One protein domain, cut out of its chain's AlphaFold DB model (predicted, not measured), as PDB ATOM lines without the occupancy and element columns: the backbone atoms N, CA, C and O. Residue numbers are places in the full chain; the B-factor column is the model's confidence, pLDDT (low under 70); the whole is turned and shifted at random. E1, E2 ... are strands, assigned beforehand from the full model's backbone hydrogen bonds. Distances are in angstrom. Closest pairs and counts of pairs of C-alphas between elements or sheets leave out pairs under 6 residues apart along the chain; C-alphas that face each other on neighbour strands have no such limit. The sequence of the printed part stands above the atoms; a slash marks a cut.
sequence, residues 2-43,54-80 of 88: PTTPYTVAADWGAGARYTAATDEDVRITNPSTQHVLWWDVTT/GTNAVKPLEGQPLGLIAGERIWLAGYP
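Overview. This is residues 2 to 43 and 54 to 80 of the 88 residues of an uncharacterized protein of Rhodovulum sp. P5 (UniProt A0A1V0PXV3). Two sheets form a small sandwich, only partly face to face: a strongly twisted sheet of four strands, E1, E6, E3 and E4, and over part of one of its faces a two-strand ribbon of E2 and E5. The unnamed stretch of residues 2 to 16 passes outside the E1 edge before it enters E1. The 69 printed residues hold six named strands, E1 to E6 in chain order, and no named helix; the class is all strand, with 34 residues, under half, in named elements. Both sheets are antiparallel, in the orders E1, E6, E3, E4 and E2, E5. The whole is compact, with a radius of gyration of the C-alphas of 11.4 A, and its outline is elongated, with spans of 33 by 21 by 20 A.

Along the chain. In the larger sheet, E6 is residues 73 to 80, 23.6 A long, ending at C-alpha 80 at (144.977, 224.030, 287.352). E3 is residues 35 to 42, 22.9 A. E1 is residues 17 to 19, 6.6 A, beginning at C-alpha 17 at (133.239, 211.633, 296.652). E4 is residues 56 to 58, 7.0 A. In the smaller sheet, E2 is residues 24 to 29, 16.0 A, beginning at C-alpha 24 at (131.074, 197.805, 289.973), and E5 is residues 63 to 68, 15.6 A.

Arrangement. E6 and E3, inner strands, are antiparallel at 158 degrees; N 38 and O 77 are 2.7 A apart, and N 75 and O 40 2.9 A, both within hydrogen-bond range. E1, an edge strand, is antiparallel to E6 at 160 degrees, with N 18 and O 74 within hydrogen-bond range at 2.9 A. E4, the other edge strand, is antiparallel to E3 at 139 degrees, with N 58 and O 37 within that range at 2.7 A. From edge to edge the strands' lines turn by 75 degrees. E2 and E5 are antiparallel at 157 degrees, with N 26 and O 66 within hydrogen-bond range at 2.8 A. The closest C-alphas of E4 and E5, those of Val 58 and Gln 64, are 6.5 A apart. E3 and E5 are apart, and so are E2 and E6.

Size, cuts and confidence. The two C-alphas farthest apart, those of Thr 22 and Gln 34, are 32.8 A apart. Residues 44 to 53 are not printed, and C-alphas 43 and 54 are 18.8 A apart across this cut, which lies in the link from E3 to E4. The links E1 to E2, E2 to E3, E4 to E5 and E5 to E6 are tight. The mean pLDDT of the printed part is 94.0, and no printed residue is under 70.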
ATOM      1  N   PRO A   2     124.974 205.442 284.175       82.75
ATOM      2  CA  PRO A   2     124.612 206.763 284.676       82.75
ATOM      3  C   PRO A   2     125.870 207.625 284.841       82.75
ATOM      4  O   PRO A   2     126.929 207.119 285.202       82.75
ATOM      5  N   THR A   3     125.750 208.919 284.552       89.56
ATOM      6  CA  THR A   3     126.842 209.884 284.711       89.56
ATOM      7  C   THR A   3     126.550 210.757 285.921       89.56
ATOM      8  O   THR A   3     125.513 211.418 285.957       89.56
ATOM      9  N   THR A   4     127.479 210.802 286.872       92.44
ATOM     10  CA  THR A   4     127.374 211.648 288.067       92.44
ATOM     11  C   THR A   4     128.360 212.812 287.951       92.44
ATOM     12  O   THR A   4     129.570 212.580 287.979       92.44
ATOM     13  N   PRO A   5     127.889 214.059 287.776       93.75
ATOM     14  CA  PRO A   5     128.774 215.214 287.733       93.75
ATOM     15  C   PRO A   5     129.263 215.580 289.140       93.75
ATOM     16  O   PRO A   5     128.478 215.624 290.086       93.75
ATOM     17  N   TYR A   6     130.548 215.915 289.255       93.88
ATOM     18  CA  TYR A   6     131.166 216.394 290.491       93.88
ATOM     19  C   TYR A   6     131.788 217.772 290.287       93.88
ATOM     20  O   TYR A   6     132.456 218.020 289.284       93.88
ATOM     21  N   THR A   7     131.594 218.661 291.264       93.00
ATOM     22  CA  THR A   7     132.404 219.879 291.395       93.00
ATOM     23  C   THR A   7     133.538 219.573 292.359       93.00
ATOM     24  O   THR A   7     133.285 219.211 293.506       93.00
ATOM     25  N   VAL A   8     134.774 219.689 291.886       93.06
ATOM     26  CA  VAL A   8     135.977 219.369 292.661       93.06
ATOM     27  C   VAL A   8     136.612 220.635 293.230       93.06
ATOM     28  O   VAL A   8     136.553 221.700 292.615       93.06
ATOM     29  N   ALA A   9     137.227 220.506 294.405       93.56
ATOM     30  CA  ALA A   9     138.105 221.516 294.985       93.56
ATOM     31  C   ALA A   9     139.575 221.117 294.777       93.56
ATOM     32  O   ALA A   9     139.865 220.015 294.314       93.56
ATOM     33  N   ALA A  10     140.503 222.004 295.147       92.56
ATOM     34  CA  ALA A  10     141.939 221.723 295.059       92.56
ATOM     35  C   ALA A  10     142.415 220.623 296.027       92.56
ATOM     36  O   ALA A  10     143.499 220.083 295.831       92.56
ATOM     37  N   ASP A  11     141.611 220.306 297.044       94.56
ATOM     38  CA  ASP A  11     141.892 219.292 298.061       94.56
ATOM     39  C   ASP A  11     140.714 218.315 298.202       94.56
ATOM     40  O   ASP A  11     139.618 218.569 297.684       94.56
ATOM     41  N   TRP A  12     140.930 217.198 298.898       95.38
ATOM     42  CA  TRP A  12     139.910 216.183 299.135       95.38
ATOM     43  C   TRP A  12     138.714 216.759 299.891       95.38
ATOM     44  O   TRP A  12     138.844 217.417 300.922       95.38
ATOM     45  N   GLY A  13     137.514 216.459 299.403       92.25
ATOM     46  CA  GLY A  13     136.283 216.889 300.046       92.25
ATOM     47  C   GLY A  13     135.168 215.876 299.858       92.25
ATOM     48  O   GLY A  13     135.021 215.282 298.793       92.25
ATOM     49  N   ALA A  14     134.326 215.723 300.883       92.00
ATOM     50  CA  ALA A  14     133.189 214.801 300.837       92.00
ATOM     51  C   ALA A  14     132.163 215.157 299.738       92.00
ATOM     52  O   ALA A  14     131.412 214.291 299.300       92.00
ATOM     53  N   GLY A  15     132.148 216.412 299.265       91.38
ATOM     54  CA  GLY A  15     131.306 216.854 298.145       91.38
ATOM     55  C   GLY A  15     131.746 216.324 296.773       91.38
ATOM     56  O   GLY A  15     130.953 216.336 295.835       91.38
ATOM     57  N   ALA A  16     132.980 215.831 296.661       94.44
ATOM     58  CA  ALA A  16     133.552 215.256 295.449       94.44
ATOM     59  C   ALA A  16     133.957 213.794 295.687       94.44
ATOM     60  O   ALA A  16     135.072 213.373 295.377       94.44
ATOM     61  N   ARG A  17     133.039 213.033 296.291       95.94
ATOM     62  CA  ARG A  17     133.239 211.633 296.652       95.94
ATOM     63  C   ARG A  17     132.173 210.744 296.024       95.94
ATOM     64  O   ARG A  17     130.977 211.026 296.126       95.94
ATOM     65  N   TYR A  18     132.605 209.649 295.419       95.50
ATOM     66  CA  TYR A  18     131.735 208.555 294.993       95.50
ATOM     67  C   TYR A  18     131.822 207.412 296.000       95.50
ATOM     68  O   TYR A  18     132.879 207.199 296.585       95.50
ATOM     69  N   THR A  19     130.732 206.682 296.223       95.56
ATOM     70  CA  THR A  19     130.709 205.503 297.099       95.56
ATOM     71  C   THR A  19     130.080 204.352 296.340       95.56
ATOM     72  O   THR A  19     128.919 204.452 295.944       95.56
ATOM     73  N   ALA A  20     130.839 203.276 296.160       95.00
ATOM     74  CA  ALA A  20     130.353 202.072 295.514       95.00
ATOM     75  C   ALA A  20     129.388 201.337 296.449       95.00
ATOM     76  O   ALA A  20     129.756 200.932 297.555       95.00
ATOM     77  N   ALA A  21     128.135 201.179 296.024       93.88
ATOM     78  CA  ALA A  21     127.133 200.436 296.793       93.88
ATOM     79  C   ALA A  21     127.283 198.915 296.622       93.88
ATOM     80  O   ALA A  21     126.894 198.143 297.498       93.88
ATOM     81  N   THR A  22     127.842 198.496 295.492       95.56
ATOM     82  CA  THR A  22     128.120 197.110 295.107       95.56
ATOM     83  C   THR A  22     129.458 197.064 294.382       95.56
ATOM     84  O   THR A  22     129.987 198.111 294.022       95.56
ATOM     85  N   ASP A  23     129.972 195.868 294.112       96.88
ATOM     86  CA  ASP A  23     131.099 195.716 293.193       96.88
ATOM     87  C   ASP A  23     130.677 196.216 291.803       96.88
ATOM     88  O   ASP A  23     129.635 195.807 291.277       96.88
ATOM     89  N   GLU A  24     131.435 197.146 291.228       95.25
ATOM     90  CA  GLU A  24     131.074 197.805 289.973       95.25
ATOM     91  C   GLU A  24     132.282 198.351 289.211       95.25
ATOM     92  O   GLU A  24     133.296 198.728 289.793       95.25
ATOM     93  N   ASP A  25     132.146 198.443 287.889       95.75
ATOM     94  CA  ASP A  25     133.118 199.119 287.036       95.75
ATOM     95  C   ASP A  25     132.657 200.549 286.758       95.75
ATOM     96  O   ASP A  25     131.570 200.782 286.217       95.75
ATOM     97  N   VAL A  26     133.520 201.513 287.064       94.94
ATOM     98  CA  VAL A  26     133.286 202.934 286.811       94.94
ATOM     99  C   VAL A  26     134.353 203.513 285.890       94.94
ATOM    100  O   VAL A  26     135.436 202.960 285.682       94.94
ATOM    101  N   ARG A  27     134.049 204.675 285.312       96.06
ATOM    102  CA  ARG A  27     135.013 205.451 284.534       96.06
ATOM    103  C   ARG A  27     135.065 206.880 285.040       96.06
ATOM    104  O   ARG A  27     134.127 207.650 284.841       96.06
ATOM    105  N   ILE A  28     136.199 207.252 285.615       96.06
ATOM    106  CA  ILE A  28     136.496 208.639 285.962       96.06
ATOM    107  C   ILE A  28     136.803 209.372 284.657       96.06
ATOM    108  O   ILE A  28     137.643 208.923 283.880       96.06
ATOM    109  N   THR A  29     136.116 210.476 284.381       95.62
ATOM    110  CA  THR A  29     136.325 211.262 283.156       95.62
ATOM    111  C   THR A  29     136.618 212.704 283.532       95.62
ATOM    112  O   THR A  29     135.873 213.290 284.315       95.62
ATOM    113  N   ASN A  30     137.679 213.276 282.966       94.94
ATOM    114  CA  ASN A  30     138.025 214.678 283.144       94.94
ATOM    115  C   ASN A  30     137.623 215.476 281.891       94.94
ATOM    116  O   ASN A  30     138.355 215.477 280.903       94.94
ATOM    117  N   PRO A  31     136.476 216.177 281.904       93.44
ATOM    118  CA  PRO A  31     136.034 216.967 280.760       93.44
ATOM    119  C   PRO A  31     136.759 218.318 280.639       93.44
ATOM    120  O   PRO A  31     136.514 219.054 279.685       93.44
ATOM    121  N   SER A  32     137.605 218.687 281.607       91.19
ATOM    122  CA  SER A  32     138.340 219.951 281.575       91.19
ATOM    123  C   SER A  32     139.393 219.938 280.473       91.19
ATOM    124  O   SER A  32     139.960 218.896 280.159       91.19
ATOM    125  N   THR A  33     139.698 221.114 279.925       89.75
ATOM    126  CA  THR A  33     140.832 221.343 279.012       89.75
ATOM    127  C   THR A  33     142.062 221.914 279.725       89.75
ATOM    128  O   THR A  33     143.139 221.978 279.136       89.75
ATOM    129  N   GLN A  34     141.917 222.336 280.987       88.44
ATOM    130  CA  GLN A  34     142.913 223.148 281.705       88.44
ATOM    131  C   GLN A  34     143.320 222.586 283.072       88.44
ATOM    132  O   GLN A  34     144.282 223.055 283.670       88.44
ATOM    133  N   HIS A  35     142.566 221.630 283.609       90.00
ATOM    134  CA  HIS A  35     142.771 221.130 284.967       90.00
ATOM    135  C   HIS A  35     143.099 219.647 284.924       90.00
ATOM    136  O   HIS A  35     142.475 218.898 284.172       90.00
ATOM    137  N   VAL A  36     144.049 219.226 285.755       92.69
ATOM    138  CA  VAL A  36     144.276 217.806 286.032       92.69
ATOM    139  C   VAL A  36     143.326 217.399 287.151       92.69
ATOM    140  O   VAL A  36     143.167 218.120 288.137       92.69
ATOM    141  N   LEU A  37     142.674 216.256 286.969       95.31
ATOM    142  CA  LEU A  37     141.847 215.630 287.987       95.31
ATOM    143  C   LEU A  37     142.695 214.587 288.709       95.31
ATOM    144  O   LEU A  37     143.294 213.730 288.070       95.31
ATOM    145  N   TRP A  38     142.723 214.650 290.025       96.56
ATOM    146  CA  TRP A  38     143.400 213.701 290.891       96.56
ATOM    147  C   TRP A  38     142.373 212.832 291.592       96.56
ATOM    148  O   TRP A  38     141.280 213.299 291.933       96.56
ATOM    149  N   TRP A  39     142.726 211.572 291.804       96.56
ATOM    150  CA  TRP A  39     141.864 210.636 292.500       96.56
ATOM    151  C   TRP A  39     142.642 209.668 293.380       96.56
ATOM    152  O   TRP A  39     143.828 209.397 293.163       96.56
ATOM    153  N   ASP A  40     141.942 209.158 294.382       97.50
ATOM    154  CA  ASP A  40     142.391 208.061 295.228       97.50
ATOM    155  C   ASP A  40     141.181 207.285 295.765       97.50
ATOM    156  O   ASP A  40     140.048 207.780 295.709       97.50
ATOM    157  N   VAL A  41     141.411 206.071 296.262       97.25
ATOM    158  CA  VAL A  41     140.364 205.194 296.799       97.25
ATOM    159  C   VAL A  41     140.615 204.899 298.270       97.25
ATOM    160  O   VAL A  41     141.714 204.519 298.664       97.25
ATOM    161  N   THR A  42     139.571 205.032 299.083       97.25
ATOM    162  CA  THR A  42     139.582 204.592 300.484       97.25
ATOM    163  C   THR A  42     138.462 203.593 300.746       97.25
ATOM    164  O   THR A  42     137.486 203.500 300.000       97.25
ATOM    165  N   THR A  43     138.590 202.837 301.832       95.62
ATOM    166  CA  THR A  43     137.579 201.865 302.284       95.62
ATOM    167  C   THR A  43     136.654 202.432 303.368       95.62
ATOM    168  O   THR A  43     135.685 201.786 303.769       95.62
ATOM    169  N   GLY A  54     150.069 214.038 294.644       88.50
ATOM    170  CA  GLY A  54     150.880 212.839 294.829       88.50
ATOM    171  C   GLY A  54     150.149 211.537 294.515       88.50
ATOM    172  O   GLY A  54     150.719 210.477 294.762       88.50
ATOM    173  N   THR A  55     148.906 211.594 294.023       93.50
ATOM    174  CA  THR A  55     148.092 210.404 293.743       93.50
ATOM    175  C   THR A  55     147.906 210.180 292.241       93.50
ATOM    176  O   THR A  55     148.721 210.603 291.417       93.50
ATOM    177  N   ASN A  56     146.863 209.445 291.860       95.06
ATOM    178  CA  ASN A  56     146.585 209.108 290.477       95.06
ATOM    179  C   ASN A  56     145.988 210.312 289.736       95.06
ATOM    180  O   ASN A  56     145.051 210.943 290.221       95.06
ATOM    181  N   ALA A  57     146.491 210.591 288.532       94.94
ATOM    182  CA  ALA A  57     146.016 211.681 287.685       94.94
ATOM    183  C   ALA A  57     145.143 211.181 286.527       94.94
ATOM    184  O   ALA A  57     145.426 210.158 285.908       94.94
ATOM    185  N   VAL A  58     144.150 211.987 286.162       94.75
ATOM    186  CA  VAL A  58     143.433 211.949 284.888       94.75
ATOM    187  C   VAL A  58     143.649 213.295 284.205       94.75
ATOM    188  O   VAL A  58     143.188 214.344 284.675       94.75
ATOM    189  N   LYS A  59     144.391 213.275 283.097       93.62
ATOM    190  CA  LYS A  59     144.736 214.484 282.342       93.62
ATOM    191  C   LYS A  59     143.496 215.128 281.709       93.62
ATOM    192  O   LYS A  59     142.450 214.479 281.609       93.62
ATOM    193  N   PRO A  60     143.595 216.401 281.287       93.38
ATOM    194  CA  PRO A  60     142.502 217.061 280.588       93.38
ATOM    195  C   PRO A  60     142.033 216.239 279.376       93.38
ATOM    196  O   PRO A  60     142.859 215.750 278.605       93.38
ATOM    197  N   LEU A  61     140.715 216.109 279.210       93.19
ATOM    198  CA  LEU A  61     140.033 215.347 278.151       93.19
ATOM    199  C   LEU A  61     140.267 213.825 278.151       93.19
ATOM    200  O   LEU A  61     139.855 213.142 277.211       93.19
ATOM    201  N   GLU A  62     140.883 213.272 279.197       94.50
ATOM    202  CA  GLU A  62     141.092 211.831 279.343       94.50
ATOM    203  C   GLU A  62     140.072 211.186 280.297       94.50
ATOM    204  O   GLU A  62     139.266 211.842 280.965       94.50
ATOM    205  N   GLY A  63     140.098 209.854 280.360       95.25
ATOM    206  CA  GLY A  63     139.333 209.105 281.345       95.25
ATOM    207  C   GLY A  63     140.016 207.804 281.736       95.25
ATOM    208  O   GLY A  63     140.654 207.163 280.905       95.25
ATOM    209  N   GLN A  64     139.825 207.416 282.990       96.69
ATOM    210  CA  GLN A  64     140.445 206.265 283.630       96.69
ATOM    211  C   GLN A  64     139.359 205.250 284.023       96.69
ATOM    212  O   GLN A  64     138.487 205.588 284.830       96.69
ATOM    213  N   PRO A  65     139.365 204.027 283.458       96.44
ATOM    214  CA  PRO A  65     138.531 202.943 283.960       96.44
ATOM    215  C   PRO A  65     139.059 202.449 285.312       96.44
ATOM    216  O   PRO A  65     140.274 202.411 285.532       96.44
ATOM    217  N   LEU A  66     138.146 202.071 286.200       95.44
ATOM    218  CA  LEU A  66     138.448 201.582 287.540       95.44
ATOM    219  C   LEU A  66     137.355 200.608 287.992       95.44
ATOM    220  O   LEU A  66     136.174 200.932 287.897       95.44
ATOM    221  N   GLY A  67     137.756 199.442 288.492       96.06
ATOM    222  CA  GLY A  67     136.857 198.547 289.218       96.06
ATOM    223  C   GLY A  67     136.842 198.926 290.695       96.06
ATOM    224  O   GLY A  67     137.905 199.188 291.259       96.06
ATOM    225  N   LEU A  68     135.658 198.967 291.294       95.69
ATOM    226  CA  LEU A  68     135.445 199.225 292.713       95.69
ATOM    227  C   LEU A  68     134.784 198.026 293.382       95.69
ATOM    228  O   LEU A  68     133.945 197.347 292.789       95.69
ATOM    229  N   ILE A  69     135.129 197.821 294.645       96.94
ATOM    230  CA  ILE A  69     134.483 196.867 295.544       96.94
ATOM    231  C   ILE A  69     133.423 197.602 296.373       96.94
ATOM    232  O   ILE A  69     133.564 198.786 296.694       96.94
ATOM    233  N   ALA A  70     132.357 196.902 296.758       96.31
ATOM    234  CA  ALA A  70     131.318 197.432 297.631       96.31
ATOM    235  C   ALA A  70     131.909 198.096 298.893       96.31
ATOM    236  O   ALA A  70     132.651 197.483 299.661       96.31
ATOM    237  N   GLY A  71     131.538 199.356 299.123       95.00
ATOM    238  CA  GLY A  71     132.022 200.175 300.237       95.00
ATOM    239  C   GLY A  71     133.265 201.015 299.927       95.00
ATOM    240  O   GLY A  71     133.580 201.914 300.712       95.00
ATOM    241  N   GLU A  72     133.942 200.798 298.798       97.06
ATOM    242  CA  GLU A  72     135.031 201.673 298.368       97.06
ATOM    243  C   GLU A  72     134.520 203.061 297.983       97.06
ATOM    244  O   GLU A  72     133.393 203.260 297.511       97.06
ATOM    245  N   ARG A  73     135.372 204.055 298.218       95.94
ATOM    246  CA  ARG A  73     135.072 205.457 297.975       95.94
ATOM    247  C   ARG A  73     136.148 206.071 297.110       95.94
ATOM    248  O   ARG A  73     137.309 206.086 297.503       95.94
ATOM    249  N   ILE A  74     135.747 206.632 295.976       96.62
ATOM    250  CA  ILE A  74     136.639 207.454 295.158       96.62
ATOM    251  C   ILE A  74     136.569 208.879 295.682       96.62
ATOM    252  O   ILE A  74     135.484 209.461 295.750       96.62
ATOM    253  N   TRP A  75     137.724 209.457 295.976       97.44
ATOM    254  CA  TRP A  75     137.883 210.874 296.268       97.44
ATOM    255  C   TRP A  75     138.418 211.581 295.037       97.44
ATOM    256  O   TRP A  75     139.330 211.084 294.384       97.44
ATOM    257  N   LEU A  76     137.834 212.732 294.713       96.75
ATOM    258  CA  LEU A  76     138.196 213.528 293.551       96.75
ATOM    259  C   LEU A  76     138.639 214.919 293.999       96.75
ATOM    260  O   LEU A  76     137.964 215.576 294.794       96.75
ATOM    261  N   ALA A  77     139.745 215.390 293.442       96.25
ATOM    262  CA  ALA A  77     140.242 216.745 293.623       96.25
ATOM    263  C   ALA A  77     140.807 217.252 292.299       96.25
ATOM    264  O   ALA A  77     141.263 216.479 291.463       96.25
ATOM    265  N   GLY A  78     140.774 218.554 292.071       92.88
ATOM    266  CA  GLY A  78     141.251 219.137 290.828       92.88
ATOM    267  C   GLY A  78     141.692 220.571 291.024       92.88
ATOM    268  O   GLY A  78     141.040 221.362 291.700       92.88
ATOM    269  N   TYR A  79     142.809 220.910 290.402       85.94
ATOM    270  CA  TYR A  79     143.345 222.263 290.363       85.94
ATOM    271  C   TYR A  79     144.046 222.481 289.012       85.94
ATOM    272  O   TYR A  79     144.274 221.508 288.280       85.94
ATOM    273  N   PRO A  80     144.318 223.743 288.620       78.62
ATOM    274  CA  PRO A  80     144.977 224.030 287.352       78.62
ATOM    275  C   PRO A  80     146.272 223.222 287.221       78.62
ATOM    276  O   PRO A  80     147.118 223.252 288.113       78.62
TER     277      PRO A  80